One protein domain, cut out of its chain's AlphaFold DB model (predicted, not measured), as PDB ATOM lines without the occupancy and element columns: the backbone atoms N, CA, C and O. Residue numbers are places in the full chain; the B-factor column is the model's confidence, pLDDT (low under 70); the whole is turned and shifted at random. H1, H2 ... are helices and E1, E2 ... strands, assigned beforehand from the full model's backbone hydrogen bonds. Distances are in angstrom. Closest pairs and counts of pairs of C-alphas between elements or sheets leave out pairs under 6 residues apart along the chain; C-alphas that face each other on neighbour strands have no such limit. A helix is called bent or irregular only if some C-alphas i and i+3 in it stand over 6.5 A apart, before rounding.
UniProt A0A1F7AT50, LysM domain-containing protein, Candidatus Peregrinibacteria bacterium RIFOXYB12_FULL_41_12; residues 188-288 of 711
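What this domain is: This is residues 188 to 288 of the 711 residues of the protein "LysM domain-containing protein" of Candidatus Peregrinibacteria bacterium RIFOXYB12_FULL_41_12 (UniProt A0A1F7AT50). One long helix, H3, runs along the longest axis, with its first part packed into a small body and residues 279 to 288 sticking out free at its far end. H1 and H2 pack crosswise on the beginning of H3, the hairpin E1-E2 packs on it farther along, and the hairpin E3-E4 sits at its start, where E4 leads straight into H3. The printed part has 101 residues, with three named helices and four named strands in the order H1 E1 E2 H2 E3 E4 H3; the class is mixed, helices and strands, and both two-stranded sheets are antiparallel. The whole is only just compact, close to loose, with a radius of gyration of the C-alphas of 15.2 A, and its outline is elongated, 54 by 31 by 23 A.

Where its parts are: Find C-alpha 189 at (-38.432, 53.847, -44.666); from there H1 runs 21.1 A to residue 203. Next come E1, residues 214 to 218, 12.4 A, and E2, residues 223 to 227, 11.9 A. H2 takes residues 229 to 234, 8.5 A. Find C-alpha 247 at (-26.388, 42.716, -30.466), where E3 begins; it runs 9.8 A to residue 250, and E4 covers residues 253 to 258, 13.1 A. H3 follows at once, residues 259 to 287, and runs 42.2 A to C-alpha 287 at (-63.630, 71.352, -37.332). H3 is neither bent nor irregular, but only just: C-alphas 266 and 269 are 6.5 A apart.

How they stand to each other: Start at H1: its residues 197 to 201 alone touch H2, closest at the C-alphas of Ser 197 and Ala 230, 5.0 A, at a steep tilt of 52 degrees, the same way. H3 touches H1 with residues 259 to 266 alone, closest at the C-alphas of Val 200 and Ala 259, 5.5 A, at a steep tilt of 38 degrees, opposite ways. Look next at the hairpin E1 and E2, antiparallel at 147 degrees, where N 216 and O 225 are within hydrogen-bond range at 2.9 A. The closest C-alphas of E2 and H3 are those of Val 223 and Gly 274, 5.5 A. H3 touches H2 with residues 263 to 267 alone, about perpendicular at 78 degrees, closest at the C-alphas of Val 231 and Ile 263, 5.6 A. In the hairpin E3 and E4, antiparallel at 142 degrees, N 255 and O 248 are 2.8 A apart, within hydrogen-bond range. Every O i to N i+4 pair is within hydrogen-bond range in H1 and H2, and 23 of 25 in H3. E1 and E2 are each apart from E3 and E4.

The domain as a whole: The C-alphas farthest apart are those of Lys 252 and Met 288, 54.0 A. The printed part has no cut, and the link from H2 to E3 is long, 12 residues. The mean pLDDT of the printed part is 77.2; look for values under 70 at residues 206 to 213, 240 to 244 and 279 to 288.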
ATOM      1  N   SER A 188     -36.675  52.418 -49.000       92.94
ATOM      2  CA  SER A 188     -37.697  53.272 -48.384       92.94
ATOM      3  C   SER A 188     -37.656  53.121 -46.862       92.94
ATOM      4  O   SER A 188     -37.028  52.186 -46.345       92.94
ATOM      5  N   TYR A 189     -38.337  53.996 -46.122       92.88
ATOM      6  CA  TYR A 189     -38.432  53.847 -44.666       92.88
ATOM      7  C   TYR A 189     -39.203  52.569 -44.248       92.88
ATOM      8  O   TYR A 189     -38.716  51.825 -43.392       92.88
ATOM      9  N   PRO A 190     -40.334  52.196 -44.882       91.62
ATOM     10  CA  PRO A 190     -40.961  50.895 -44.632       91.62
ATOM     11  C   PRO A 190     -40.057  49.687 -44.945       91.62
ATOM     12  O   PRO A 190     -40.083  48.696 -44.212       91.62
ATOM     13  N   ASP A 191     -39.229  49.756 -45.996       91.88
ATOM     14  CA  ASP A 191     -38.257  48.696 -46.317       91.88
ATOM     15  C   ASP A 191     -37.158  48.597 -45.245       91.88
ATOM     16  O   ASP A 191     -36.774  47.496 -44.845       91.88
ATOM     17  N   PHE A 192     -36.706  49.733 -44.703       92.88
ATOM     18  CA  PHE A 192     -35.801  49.768 -43.551       92.88
ATOM     19  C   PHE A 192     -36.379  49.009 -42.352       92.88
ATOM     20  O   PHE A 192     -35.704  48.137 -41.795       92.88
ATOM     21  N   GLU A 193     -37.632  49.278 -41.981       92.19
ATOM     22  CA  GLU A 193     -38.291  48.596 -40.864       92.19
ATOM     23  C   GLU A 193     -38.466  47.096 -41.115       92.19
ATOM     24  O   GLU A 193     -38.218  46.283 -40.219       92.19
ATOM     25  N   ALA A 194     -38.853  46.711 -42.333       89.75
ATOM     26  CA  ALA A 194     -39.015  45.312 -42.718       89.75
ATOM     27  C   ALA A 194     -37.685  44.545 -42.632       89.75
ATOM     28  O   ALA A 194     -37.613  43.466 -42.027       89.75
ATOM     29  N   LYS A 195     -36.607  45.122 -43.175       90.44
ATOM     30  CA  LYS A 195     -35.261  44.545 -43.099       90.44
ATOM     31  C   LYS A 195     -34.776  44.460 -41.656       90.44
ATOM     32  O   LYS A 195     -34.328  43.395 -41.235       90.44
ATOM     33  N   LEU A 196     -34.913  45.529 -40.870       90.69
ATOM     34  CA  LEU A 196     -34.501  45.540 -39.465       90.69
ATOM     35  C   LEU A 196     -35.259  44.484 -38.646       90.69
ATOM     36  O   LEU A 196     -34.632  43.714 -37.915       90.69
ATOM     37  N   SER A 197     -36.576  44.376 -38.838       89.50
ATOM     38  CA  SER A 197     -37.432  43.357 -38.214       89.50
ATOM     39  C   SER A 197     -36.907  41.937 -38.472       89.50
ATOM     40  O   SER A 197     -36.763  41.140 -37.543       89.50
ATOM     41  N   LYS A 198     -36.510  41.625 -39.711       87.75
ATOM     42  CA  LYS A 198     -35.936  40.316 -40.070       87.75
ATOM     43  C   LYS A 198     -34.662  39.980 -39.278       87.75
ATOM     44  O   LYS A 198     -34.500  38.848 -38.801       87.75
ATOM     45  N   TYR A 199     -33.755  40.942 -39.118       87.62
ATOM     46  CA  TYR A 199     -32.505  40.730 -38.377       87.62
ATOM     47  C   TYR A 199     -32.719  40.657 -36.860       87.62
ATOM     48  O   TYR A 199     -32.043  39.872 -36.184       87.62
ATOM     49  N   VAL A 200     -33.682  41.409 -36.320       87.31
ATOM     50  CA  VAL A 200     -34.099  41.298 -34.912       87.31
ATOM     51  C   VAL A 200     -34.601  39.887 -34.616       87.31
ATOM     52  O   VAL A 200     -34.108  39.252 -33.684       87.31
ATOM     53  N   CYS A 201     -35.496  39.352 -35.443       83.06
ATOM     54  CA  CYS A 201     -36.047  38.007 -35.265       83.06
ATOM     55  C   CYS A 201     -34.973  36.919 -35.242       83.06
ATOM     56  O   CYS A 201     -34.969  36.054 -34.364       83.06
ATOM     57  N   SER A 202     -33.992  37.032 -36.140       80.44
ATOM     58  CA  SER A 202     -32.827  36.145 -36.155       80.44
ATOM     59  C   SER A 202     -32.000  36.257 -34.865       80.44
ATOM     60  O   SER A 202     -31.557  35.248 -34.318       80.44
ATOM     61  N   SER A 203     -31.815  37.475 -34.347       79.31
ATOM     62  CA  SER A 203     -31.005  37.755 -33.146       79.31
ATOM     63  C   SER A 203     -31.673  37.308 -31.839       79.31
ATOM     64  O   SER A 203     -30.987  37.051 -30.845       79.31
ATOM     65  N   LEU A 204     -33.002  37.200 -31.845       75.38
ATOM     66  CA  LEU A 204     -33.804  36.702 -30.730       75.38
ATOM     67  C   LEU A 204     -33.958  35.165 -30.729       75.38
ATOM     68  O   LEU A 204     -34.473  34.603 -29.764       75.38
ATOM     69  N   GLY A 205     -33.461  34.473 -31.762       70.25
ATOM     70  CA  GLY A 205     -33.432  33.006 -31.835       70.25
ATOM     71  C   GLY A 205     -34.765  32.356 -32.221       70.25
ATOM     72  O   GLY A 205     -34.952  31.166 -31.966       70.25
ATOM     73  N   GLY A 206     -35.688  33.119 -32.816       64.88
ATOM     74  CA  GLY A 206     -37.037  32.669 -33.155       64.88
ATOM     75  C   GLY A 206     -37.398  32.839 -34.631       64.88
ATOM     76  O   GLY A 206     -36.693  33.484 -35.404       64.88
ATOM     77  N   ASN A 207     -38.538  32.260 -35.007       65.94
ATOM     78  CA  ASN A 207     -39.212  32.504 -36.278       65.94
ATOM     79  C   ASN A 207     -40.398  33.438 -36.001       65.94
ATOM     80  O   ASN A 207     -41.514  32.962 -35.795       65.94
ATOM     81  N   CYS A 208     -40.155  34.750 -35.918       69.25
ATOM     82  CA  CYS A 208     -41.258  35.700 -36.077       69.25
ATOM     83  C   CYS A 208     -41.812  35.458 -37.482       69.25
ATOM     84  O   CYS A 208     -41.008  35.384 -38.412       69.25
ATOM     85  N   GLY A 209     -43.122  35.275 -37.645       60.28
ATOM     86  CA  GLY A 209     -43.727  34.962 -38.947       60.28
ATOM     87  C   GLY A 209     -43.143  35.795 -40.099       60.28
ATOM     88  O   GLY A 209     -42.791  36.961 -39.925       60.28
ATOM     89  N   SER A 210     -42.970  35.174 -41.266       52.81
ATOM     90  CA  SER A 210     -42.059  35.707 -42.281       52.81
ATOM     91  C   SER A 210     -42.587  36.904 -43.073       52.81
ATOM     92  O   SER A 210     -41.766  37.584 -43.678       52.81
ATOM     93  N   GLU A 211     -43.893  37.192 -43.100       55.09
ATOM     94  CA  GLU A 211     -44.455  38.234 -43.975       55.09
ATOM     95  C   GLU A 211     -45.759  38.831 -43.415       55.09
ATOM     96  O   GLU A 211     -46.572  38.118 -42.828       55.09
ATOM     97  N   GLY A 212     -45.954  40.140 -43.630       57.59
ATOM     98  CA  GLY A 212     -47.156  40.897 -43.256       57.59
ATOM     99  C   GLY A 212     -46.937  41.918 -42.135       57.59
ATOM    100  O   GLY A 212     -46.098  41.731 -41.258       57.59
ATOM    101  N   SER A 213     -47.695  43.015 -42.178       62.66
ATOM    102  CA  SER A 213     -47.887  43.879 -41.012       62.66
ATOM    103  C   SER A 213     -49.086  43.373 -40.216       62.66
ATOM    104  O   SER A 213     -50.074  42.936 -40.810       62.66
ATOM    105  N   THR A 214     -49.007  43.432 -38.888       75.31
ATOM    106  CA  THR A 214     -50.164  43.191 -38.023       75.31
ATOM    107  C   THR A 214     -50.571  44.477 -37.334       75.31
ATOM    108  O   THR A 214     -49.742  45.337 -37.042       75.31
ATOM    109  N   THR A 215     -51.853  44.606 -37.044       80.50
ATOM    110  CA  THR A 215     -52.369  45.742 -36.291       80.50
ATOM    111  C   THR A 215     -52.121  45.508 -34.803       80.50
ATOM    112  O   THR A 215     -52.597  44.518 -34.247       80.50
ATOM    113  N   LEU A 216     -51.384  46.410 -34.155       79.06
ATOM    114  CA  LEU A 216     -51.106  46.362 -32.721       79.06
ATOM    115  C   LEU A 216     -51.863  47.477 -31.999       79.06
ATOM    116  O   LEU A 216     -51.830  48.627 -32.431       79.06
ATOM    117  N   ASN A 217     -52.516  47.126 -30.889       81.69
ATOM    118  CA  ASN A 217     -53.127  48.079 -29.965       81.69
ATOM    119  C   ASN A 217     -52.161  48.361 -28.807       81.69
ATOM    120  O   ASN A 217     -51.805  47.457 -28.045       81.69
ATOM    121  N   ASP A 218     -51.725  49.609 -28.689       78.00
ATOM    122  CA  ASP A 218     -50.753  50.050 -27.703       78.00
ATOM    123  C   ASP A 218     -51.436  50.743 -26.533       78.00
ATOM    124  O   ASP A 218     -51.623  51.958 -26.504       78.00
ATOM    125  N   VAL A 219     -51.765  49.954 -25.518       76.19
ATOM    126  CA  VAL A 219     -52.487  50.422 -24.329       76.19
ATOM    127  C   VAL A 219     -51.774  51.538 -23.561       76.19
ATOM    128  O   VAL A 219     -52.422  52.258 -22.811       76.19
ATOM    129  N   ASN A 220     -50.455  51.716 -23.725       80.12
ATOM    130  CA  ASN A 220     -49.737  52.796 -23.038       80.12
ATOM    131  C   ASN A 220     -50.048  54.170 -23.629       80.12
ATOM    132  O   ASN A 220     -49.886  55.175 -22.927       80.12
ATOM    133  N   TYR A 221     -50.453  54.187 -24.898       80.62
ATOM    134  CA  TYR A 221     -50.738  55.378 -25.683       80.62
ATOM    135  C   TYR A 221     -52.161  55.381 -26.262       80.62
ATOM    136  O   TYR A 221     -52.529  56.332 -26.924       80.62
ATOM    137  N   GLY A 222     -52.976  54.351 -26.021       75.12
ATOM    138  CA  GLY A 222     -54.361  54.307 -26.504       75.12
ATOM    139  C   GLY A 222     -54.492  54.344 -28.030       75.12
ATOM    140  O   GLY A 222     -55.545  54.699 -28.544       75.12
ATOM    141  N   VAL A 223     -53.432  53.995 -28.767       79.50
ATOM    142  CA  VAL A 223     -53.392  54.083 -30.233       79.50
ATOM    143  C   VAL A 223     -53.237  52.715 -30.868       79.50
ATOM    144  O   VAL A 223     -52.684  51.780 -30.286       79.50
ATOM    145  N   THR A 224     -53.705  52.617 -32.106       78.88
ATOM    146  CA  THR A 224     -53.567  51.423 -32.933       78.88
ATOM    147  C   THR A 224     -52.684  51.730 -34.135       78.88
ATOM    148  O   THR A 224     -52.907  52.724 -34.824       78.88
ATOM    149  N   TYR A 225     -51.691  50.882 -34.405       83.00
ATOM    150  CA  TYR A 225     -50.772  51.080 -35.527       83.00
ATOM    151  C   TYR A 225     -50.337  49.773 -36.198       83.00
ATOM    152  O   TYR A 225     -50.448  48.677 -35.651       83.00
ATOM    153  N   SER A 226     -49.828  49.923 -37.420       84.38
ATOM    154  CA  SER A 226     -49.253  48.864 -38.251       84.38
ATOM    155  C   SER A 226     -47.875  48.473 -37.704       84.38
ATOM    156  O   SER A 226     -46.973  49.310 -37.654       84.38
ATOM    157  N   ALA A 227     -47.710  47.230 -37.252       85.94
ATOM    158  CA  ALA A 227     -46.497  46.729 -36.618       85.94
ATOM    159  C   ALA A 227     -45.829  45.636 -37.461       85.94
ATOM    160  O   ALA A 227     -46.469  44.690 -37.926       85.94
ATOM    161  N   THR A 228     -44.505  45.726 -37.595       88.62
ATOM    162  CA  THR A 228     -43.705  44.657 -38.200       88.62
ATOM    163  C   THR A 228     -43.716  43.397 -37.320       88.62
ATOM    164  O   THR A 228     -43.895  43.500 -36.100       88.62
ATOM    165  N   PRO A 229     -43.481  42.199 -37.893       84.56
ATOM    166  CA  PRO A 229     -43.540  40.943 -37.145       84.56
ATOM    167  C   PRO A 229     -42.660  40.916 -35.892       84.56
ATOM    168  O   PRO A 229     -43.097  40.416 -34.861       84.56
ATOM    169  N   ALA A 230     -41.451  41.492 -35.934       85.56
ATOM    170  CA  ALA A 230     -40.571  41.551 -34.766       85.56
ATOM    171  C   ALA A 230     -41.152  42.392 -33.624       85.56
ATOM    172  O   ALA A 230     -41.019  42.019 -32.462       85.56
ATOM    173  N   VAL A 231     -41.792  43.522 -33.947       87.38
ATOM    174  CA  VAL A 231     -42.418  44.398 -32.950       87.38
ATOM    175  C   VAL A 231     -43.604  43.684 -32.315       87.38
ATOM    176  O   VAL A 231     -43.682  43.607 -31.092       87.38
ATOM    177  N   ALA A 232     -44.494  43.115 -33.127       84.06
ATOM    178  CA  ALA A 232     -45.668  42.409 -32.625       84.06
ATOM    179  C   ALA A 232     -45.301  41.230 -31.712       84.06
ATOM    180  O   ALA A 232     -45.876  41.070 -30.640       84.06
ATOM    181  N   GLU A 233     -44.299  40.449 -32.111       80.81
ATOM    182  CA  GLU A 233     -43.801  39.306 -31.347       80.81
ATOM    183  C   GLU A 233     -43.066  39.713 -30.061       80.81
ATOM    184  O   GLU A 233     -43.122  38.998 -29.064       80.81
ATOM    185  N   TYR A 234     -42.372  40.856 -30.046       82.44
ATOM    186  CA  TYR A 234     -41.681  41.335 -28.844       82.44
ATOM    187  C   TYR A 234     -42.639  41.741 -27.723       82.44
ATOM    188  O   TYR A 234     -42.333  41.546 -26.548       82.44
ATOM    189  N   PHE A 235     -43.797  42.290 -28.090       77.00
ATOM    190  CA  PHE A 235     -44.808  42.762 -27.144       77.00
ATOM    191  C   PHE A 235     -45.930  41.745 -26.876       77.00
ATOM    192  O   PHE A 235     -46.844  42.062 -26.116       77.00
ATOM    193  N   ASP A 236     -45.868  40.528 -27.435       77.06
ATOM    194  CA  ASP A 236     -46.796  39.450 -27.076       77.06
ATOM    195  C   ASP A 236     -46.559  39.032 -25.609       77.06
ATOM    196  O   ASP A 236     -45.502  38.475 -25.285       77.06
ATOM    197  N   PRO A 237     -47.532  39.244 -24.701       70.50
ATOM    198  CA  PRO A 237     -47.379  38.902 -23.288       70.50
ATOM    199  C   PRO A 237     -47.146  37.401 -23.053       70.50
ATOM    200  O   PRO A 237     -46.652  37.012 -21.994       70.50
ATOM    201  N   ASN A 238     -47.466  36.547 -24.030       76.56
ATOM    202  CA  ASN A 238     -47.271  35.101 -23.949       76.56
ATOM    203  C   ASN A 238     -45.871  34.646 -24.391       76.56
ATOM    204  O   ASN A 238     -45.550  33.460 -24.260       76.56
ATOM    205  N   ARG A 239     -45.022  35.548 -24.903       70.19
ATOM    206  CA  ARG A 239     -43.685  35.228 -25.427       70.19
ATOM    207  C   ARG A 239     -42.594  36.115 -24.810       70.19
ATOM    208  O   ARG A 239     -42.010  36.951 -25.492       70.19
ATOM    209  N   PRO A 240     -42.251  35.918 -23.524       66.12
ATOM    210  CA  PRO A 240     -41.185  36.682 -22.884       66.12
ATOM    211  C   PRO A 240     -39.810  36.320 -23.471       66.12
ATOM    212  O   PRO A 240     -39.349  35.177 -23.372       66.12
ATOM    213  N   TRP A 241     -39.133  37.306 -24.059       66.50
ATOM    214  CA  TRP A 241     -37.814  37.135 -24.664       66.50
ATOM    215  C   TRP A 241     -36.702  37.111 -23.608       66.50
ATOM    216  O   TRP A 241     -36.667  37.896 -22.667       66.50
ATOM    217  N   LYS A 242     -35.762  36.171 -23.759       59.56
ATOM    218  CA  LYS A 242     -34.630  35.975 -22.828       59.56
ATOM    219  C   LYS A 242     -33.354  36.719 -23.251       59.56
ATOM    220  O   LYS A 242     -32.306  36.532 -22.635       59.56
ATOM    221  N   HIS A 243     -33.418  37.517 -24.319       64.19
ATOM    222  CA  HIS A 243     -32.251  37.961 -25.093       64.19
ATOM    223  C   HIS A 243     -32.258  39.458 -25.457       64.19
ATOM    224  O   HIS A 243     -31.612  39.872 -26.416       64.19
ATOM    225  N   ASP A 244     -32.925  40.291 -24.662       67.94
ATOM    226  CA  ASP A 244     -33.143  41.725 -24.928       67.94
ATOM    227  C   ASP A 244     -31.850  42.553 -25.086       67.94
ATOM    228  O   ASP A 244     -31.833  43.594 -25.746       67.94
ATOM    229  N   GLY A 245     -30.736  42.068 -24.531       75.69
ATOM    230  CA  GLY A 245     -29.411  42.688 -24.637       75.69
ATOM    231  C   GLY A 245     -28.557  42.227 -25.823       75.69
ATOM    232  O   GLY A 245     -27.426  42.697 -25.962       75.69
ATOM    233  N   ASN A 246     -29.040  41.307 -26.664       82.88
ATOM    234  CA  ASN A 246     -28.246  40.775 -27.771       82.88
ATOM    235  C   ASN A 246     -27.965  41.856 -28.818       82.88
ATOM    236  O   ASN A 246     -28.852  42.617 -29.200       82.88
ATOM    237  N   ALA A 247     -26.728  41.897 -29.311       82.94
ATOM    238  CA  ALA A 247     -26.388  42.716 -30.466       82.94
ATOM    239  C   ALA A 247     -27.047  42.149 -31.727       82.94
ATOM    240  O   ALA A 247     -27.127  40.931 -31.892       82.94
ATOM    241  N   ILE A 248     -27.462  43.038 -32.626       84.88
ATOM    242  CA  ILE A 248     -28.009  42.632 -33.920       84.88
ATOM    243  C   ILE A 248     -26.855  42.369 -34.882       84.88
ATOM    244  O   ILE A 248     -25.917  43.164 -34.985       84.88
ATOM    245  N   PHE A 249     -26.934  41.254 -35.601       82.56
ATOM    246  CA  PHE A 249     -25.998  40.928 -36.671       82.56
ATOM    247  C   PHE A 249     -26.702  41.053 -38.013       82.56
ATOM    248  O   PHE A 249     -27.649  40.320 -38.293       82.56
ATOM    249  N   VAL A 250     -26.200  41.960 -38.843       81.06
ATOM    250  CA  VAL A 250     -26.650  42.157 -40.218       81.06
ATOM    251  C   VAL A 250     -25.516  41.718 -41.127       81.06
ATOM    252  O   VAL A 250     -24.428  42.286 -41.082       81.06
ATOM    253  N   ASP A 251     -25.728  40.651 -41.890       76.38
ATOM    254  CA  ASP A 251     -24.755  40.127 -42.856       76.38
ATOM    255  C   ASP A 251     -23.333  39.959 -42.280       76.38
ATOM    256  O   ASP A 251     -22.324  40.314 -42.888       76.38
ATOM    257  N   LYS A 252     -23.254  39.397 -41.064       77.81
ATOM    258  CA  LYS A 252     -22.026  39.193 -40.259       77.81
ATOM    259  C   LYS A 252     -21.370  40.474 -39.724       77.81
ATOM    260  O   LYS A 252     -20.424  40.371 -38.941       77.81
ATOM    261  N   LYS A 253     -21.870  41.661 -40.069       78.88
ATOM    262  CA  LYS A 253     -21.504  42.928 -39.426       78.88
ATOM    263  C   LYS A 253     -22.341  43.112 -38.157       78.88
ATOM    264  O   LYS A 253     -23.536  42.833 -38.130       78.88
ATOM    265  N   LYS A 254     -21.702  43.565 -37.080       79.44
ATOM    266  CA  LYS A 254     -22.376  43.858 -35.810       79.44
ATOM    267  C   LYS A 254     -22.983  45.261 -35.882       79.44
ATOM    268  O   LYS A 254     -22.235  46.230 -35.997       79.44
ATOM    269  N   ALA A 255     -24.306  45.369 -35.779       79.25
ATOM    270  CA  ALA A 255     -24.968  46.655 -35.607       79.25
ATOM    271  C   ALA A 255     -24.591  47.251 -34.239       79.25
ATOM    272  O   ALA A 255     -24.425  46.526 -33.254       79.25
ATOM    273  N   GLN A 256     -24.465  48.575 -34.157       81.19
ATOM    274  CA  GLN A 256     -24.103  49.270 -32.912       81.19
ATOM    275  C   GLN A 256     -25.274  49.414 -31.916       81.19
ATOM    276  O   GLN A 256     -25.204  50.222 -30.997       81.19
ATOM    277  N   ILE A 257     -26.337  48.612 -32.060       86.00
ATOM    278  CA  ILE A 257     -27.510  48.614 -31.176       86.00
ATOM    279  C   ILE A 257     -27.943  47.189 -30.798       86.00
ATOM    280  O   ILE A 257     -27.594  46.209 -31.466       86.00
ATOM    281  N   THR A 258     -28.696  47.077 -29.703       87.94
ATOM    282  CA  THR A 258     -29.284  45.813 -29.240       87.94
ATOM    283  C   THR A 258     -30.614  45.518 -29.935       87.94
ATOM    284  O   THR A 258     -31.252  46.423 -30.476       87.94
ATOM    285  N   ALA A 259     -31.059  44.262 -29.873       86.56
ATOM    286  CA  ALA A 259     -32.363  43.827 -30.371       86.56
ATOM    287  C   ALA A 259     -33.514  44.652 -29.769       86.56
ATOM    288  O   ALA A 259     -34.337  45.179 -30.514       86.56
ATOM    289  N   ALA A 260     -33.519  44.859 -28.446       85.31
ATOM    290  CA  ALA A 260     -34.539  45.673 -27.788       85.31
ATOM    291  C   ALA A 260     -34.543  47.130 -28.281       85.31
ATOM    292  O   ALA A 260     -35.609  47.696 -28.510       85.31
ATOM    293  N   LYS A 261     -33.363  47.735 -28.506       86.50
ATOM    294  CA  LYS A 261     -33.292  49.121 -28.995       86.50
ATOM    295  C   LYS A 261     -33.774  49.252 -30.442       86.50
ATOM    296  O   LYS A 261     -34.387  50.259 -30.777       86.50
ATOM    297  N   ALA A 262     -33.544  48.246 -31.287       88.94
ATOM    298  CA  ALA A 262     -34.107  48.225 -32.638       88.94
ATOM    299  C   ALA A 262     -35.630  48.081 -32.636       88.94
ATOM    300  O   ALA A 262     -36.300  48.763 -33.400       88.94
ATOM    301  N   ILE A 263     -36.179  47.237 -31.760       89.00
ATOM    302  CA  ILE A 263     -37.632  47.086 -31.614       89.00
ATOM    303  C   ILE A 263     -38.263  48.395 -31.144       89.00
ATOM    304  O   ILE A 263     -39.269  48.832 -31.700       89.00
ATOM    305  N   GLU A 264     -37.654  49.044 -30.148       88.56
ATOM    306  CA  GLU A 264     -38.094  50.354 -29.674       88.56
ATOM    307  C   GLU A 264     -38.062  51.389 -30.802       88.56
ATOM    308  O   GLU A 264     -39.027  52.127 -30.961       88.56
ATOM    309  N   LEU A 265     -36.999  51.408 -31.609       89.31
ATOM    310  CA  LEU A 265     -36.869  52.300 -32.758       89.31
ATOM    311  C   LEU A 265     -37.991  52.099 -33.786       89.31
ATOM    312  O   LEU A 265     -38.646  53.069 -34.152       89.31
ATOM    313  N   THR A 266     -38.231  50.860 -34.224       89.12
ATOM    314  CA  THR A 266     -39.282  50.542 -35.208       89.12
ATOM    315  C   THR A 266     -40.677  50.853 -34.669       89.12
ATOM    316  O   THR A 266     -41.553  51.283 -35.408       89.12
ATOM    317  N   ARG A 267     -40.903  50.683 -33.364       91.00
ATOM    318  CA  ARG A 267     -42.172  51.061 -32.727       91.00
ATOM    319  C   ARG A 267     -42.340  52.576 -32.600       91.00
ATOM    320  O   ARG A 267     -43.458  53.068 -32.707       91.00
ATOM    321  N   TYR A 268     -41.259  53.304 -32.332       93.31
ATOM    322  CA  TYR A 268     -41.287  54.714 -31.950       93.31
ATOM    323  C   TYR A 268     -42.047  55.589 -32.951       93.31
ATOM    324  O   TYR A 268     -42.968  56.304 -32.562       93.31
ATOM    325  N   VAL A 269     -41.714  55.464 -34.236       93.62
ATOM    326  CA  VAL A 269     -42.346  56.238 -35.313       93.62
ATOM    327  C   VAL A 269     -43.823  55.875 -35.468       93.62
ATOM    328  O   VAL A 269     -44.666  56.760 -35.574       93.62
ATOM    329  N   ARG A 270     -44.160  54.583 -35.375       92.81
ATOM    330  CA  ARG A 270     -45.540  54.097 -35.523       92.81
ATOM    331  C   ARG A 270     -46.469  54.564 -34.402       92.81
ATOM    332  O   ARG A 270     -47.645  54.812 -34.653       92.81
ATOM    333  N   VAL A 271     -45.948  54.725 -33.185       91.38
ATOM    334  CA  VAL A 271     -46.707  55.322 -32.074       91.38
ATOM    335  C   VAL A 271     -46.969  56.805 -32.333       91.38
ATOM    336  O   VAL A 271     -48.094  57.246 -32.125       91.38
ATOM    337  N   ILE A 272     -45.970  57.558 -32.809       92.81
ATOM    338  CA  ILE A 272     -46.130  58.981 -33.147       92.81
ATOM    339  C   ILE A 272     -47.184  59.157 -34.243       92.81
ATOM    340  O   ILE A 272     -48.110  59.932 -34.055       92.81
ATOM    341  N   GLU A 273     -47.120  58.381 -35.329       90.25
ATOM    342  CA  GLU A 273     -48.150  58.407 -36.380       90.25
ATOM    343  C   GLU A 273     -49.548  58.045 -35.861       90.25
ATOM    344  O   GLU A 273     -50.548  58.585 -36.326       90.25
ATOM    345  N   GLY A 274     -49.636  57.081 -34.940       86.62
ATOM    346  CA  GLY A 274     -50.903  56.692 -34.325       86.62
ATOM    347  C   GLY A 274     -51.500  57.817 -33.479       86.62
ATOM    348  O   GLY A 274     -52.705  58.040 -33.535       86.62
ATOM    349  N   ILE A 275     -50.654  58.526 -32.724       86.94
ATOM    350  CA  ILE A 275     -51.036  59.696 -31.924       86.94
ATOM    351  C   ILE A 275     -51.485  60.836 -32.834       86.94
ATOM    352  O   ILE A 275     -52.555  61.394 -32.616       86.94
ATOM    353  N   ASP A 276     -50.689  61.139 -33.856       84.25
ATOM    354  CA  ASP A 276     -50.965  62.187 -34.831       84.25
ATOM    355  C   ASP A 276     -52.333  61.972 -35.482       84.25
ATOM    356  O   ASP A 276     -53.215  62.804 -35.346       84.25
ATOM    357  N   LYS A 277     -52.593  60.774 -36.024       81.38
ATOM    358  CA  LYS A 277     -53.902  60.415 -36.598       81.38
ATOM    359  C   LYS A 277     -55.061  60.525 -35.605       81.38
ATOM    360  O   LYS A 277     -56.177  60.823 -36.027       81.38
ATOM    361  N   ALA A 278     -54.828  60.240 -34.324       70.06
ATOM    362  CA  ALA A 278     -55.855  60.366 -33.295       70.06
ATOM    363  C   ALA A 278     -56.190  61.842 -33.016       70.06
ATOM    364  O   ALA A 278     -57.368  62.191 -32.998       70.06
ATOM    365  N   LEU A 279     -55.169  62.697 -32.889       68.19
ATOM    366  CA  LEU A 279     -55.326  64.151 -32.761       68.19
ATOM    367  C   LEU A 279     -55.982  64.752 -34.001       68.19
ATOM    368  O   LEU A 279     -56.877  65.578 -33.888       68.19
ATOM    369  N   ASP A 280     -55.591  64.299 -35.188       61.78
ATOM    370  CA  ASP A 280     -56.140  64.752 -36.462       61.78
ATOM    371  C   ASP A 280     -57.620  64.383 -36.607       61.78
ATOM    372  O   ASP A 280     -58.420  65.151 -37.135       61.78
ATOM    373  N   ALA A 281     -58.005  63.190 -36.147       49.97
ATOM    374  CA  ALA A 281     -59.397  62.763 -36.121       49.97
ATOM    375  C   ALA A 281     -60.219  63.602 -35.135       49.97
ATOM    376  O   ALA A 281     -61.352  63.952 -35.452       49.97
ATOM    377  N   GLU A 282     -59.648  63.959 -33.983       48.12
ATOM    378  CA  GLU A 282     -60.246  64.860 -32.997       48.12
ATOM    379  C   GLU A 282     -60.352  66.296 -33.521       48.12
ATOM    380  O   GLU A 282     -61.411  66.907 -33.410       48.12
ATOM    381  N   GLN A 283     -59.317  66.806 -34.192       46.94
ATOM    382  CA  GLN A 283     -59.326  68.119 -34.825       46.94
ATOM    383  C   GLN A 283     -60.324  68.159 -35.977       46.94
ATOM    384  O   GLN A 283     -61.161  69.047 -35.993       46.94
ATOM    385  N   LYS A 284     -60.344  67.175 -36.881       36.25
ATOM    386  CA  LYS A 284     -61.354  67.076 -37.953       36.25
ATOM    387  C   LYS A 284     -62.762  66.907 -37.397       36.25
ATOM    388  O   LYS A 284     -63.713  67.408 -37.988       36.25
ATOM    389  N   PHE A 285     -62.911  66.246 -36.251       31.89
ATOM    390  CA  PHE A 285     -64.171  66.169 -35.515       31.89
ATOM    391  C   PHE A 285     -64.550  67.517 -34.875       31.89
ATOM    392  O   PHE A 285     -65.723  67.891 -34.894       31.89
ATOM    393  N   SER A 286     -63.570  68.276 -34.378       33.19
ATOM    394  CA  SER A 286     -63.729  69.635 -33.852       33.19
ATOM    395  C   SER A 286     -63.974  70.672 -34.953       33.19
ATOM    396  O   SER A 286     -64.760  71.575 -34.752       33.19
ATOM    397  N   GLU A 287     -63.414  70.508 -36.151       32.47
ATOM    398  CA  GLU A 287     -63.630  71.352 -37.332       32.47
ATOM    399  C   GLU A 287     -64.958  71.007 -38.018       32.47
ATOM    400  O   GLU A 287     -65.642  71.882 -38.547       32.47
ATOM    401  N   MET A 288     -65.401  69.747 -37.922       29.44
ATOM    402  CA  MET A 288     -66.792  69.358 -38.184       29.44
ATOM    403  C   MET A 288     -67.776  69.953 -37.164       29.44
ATOM    404  O   MET A 288     -68.980  69.972 -37.432       29.44
TER     405      MET A 288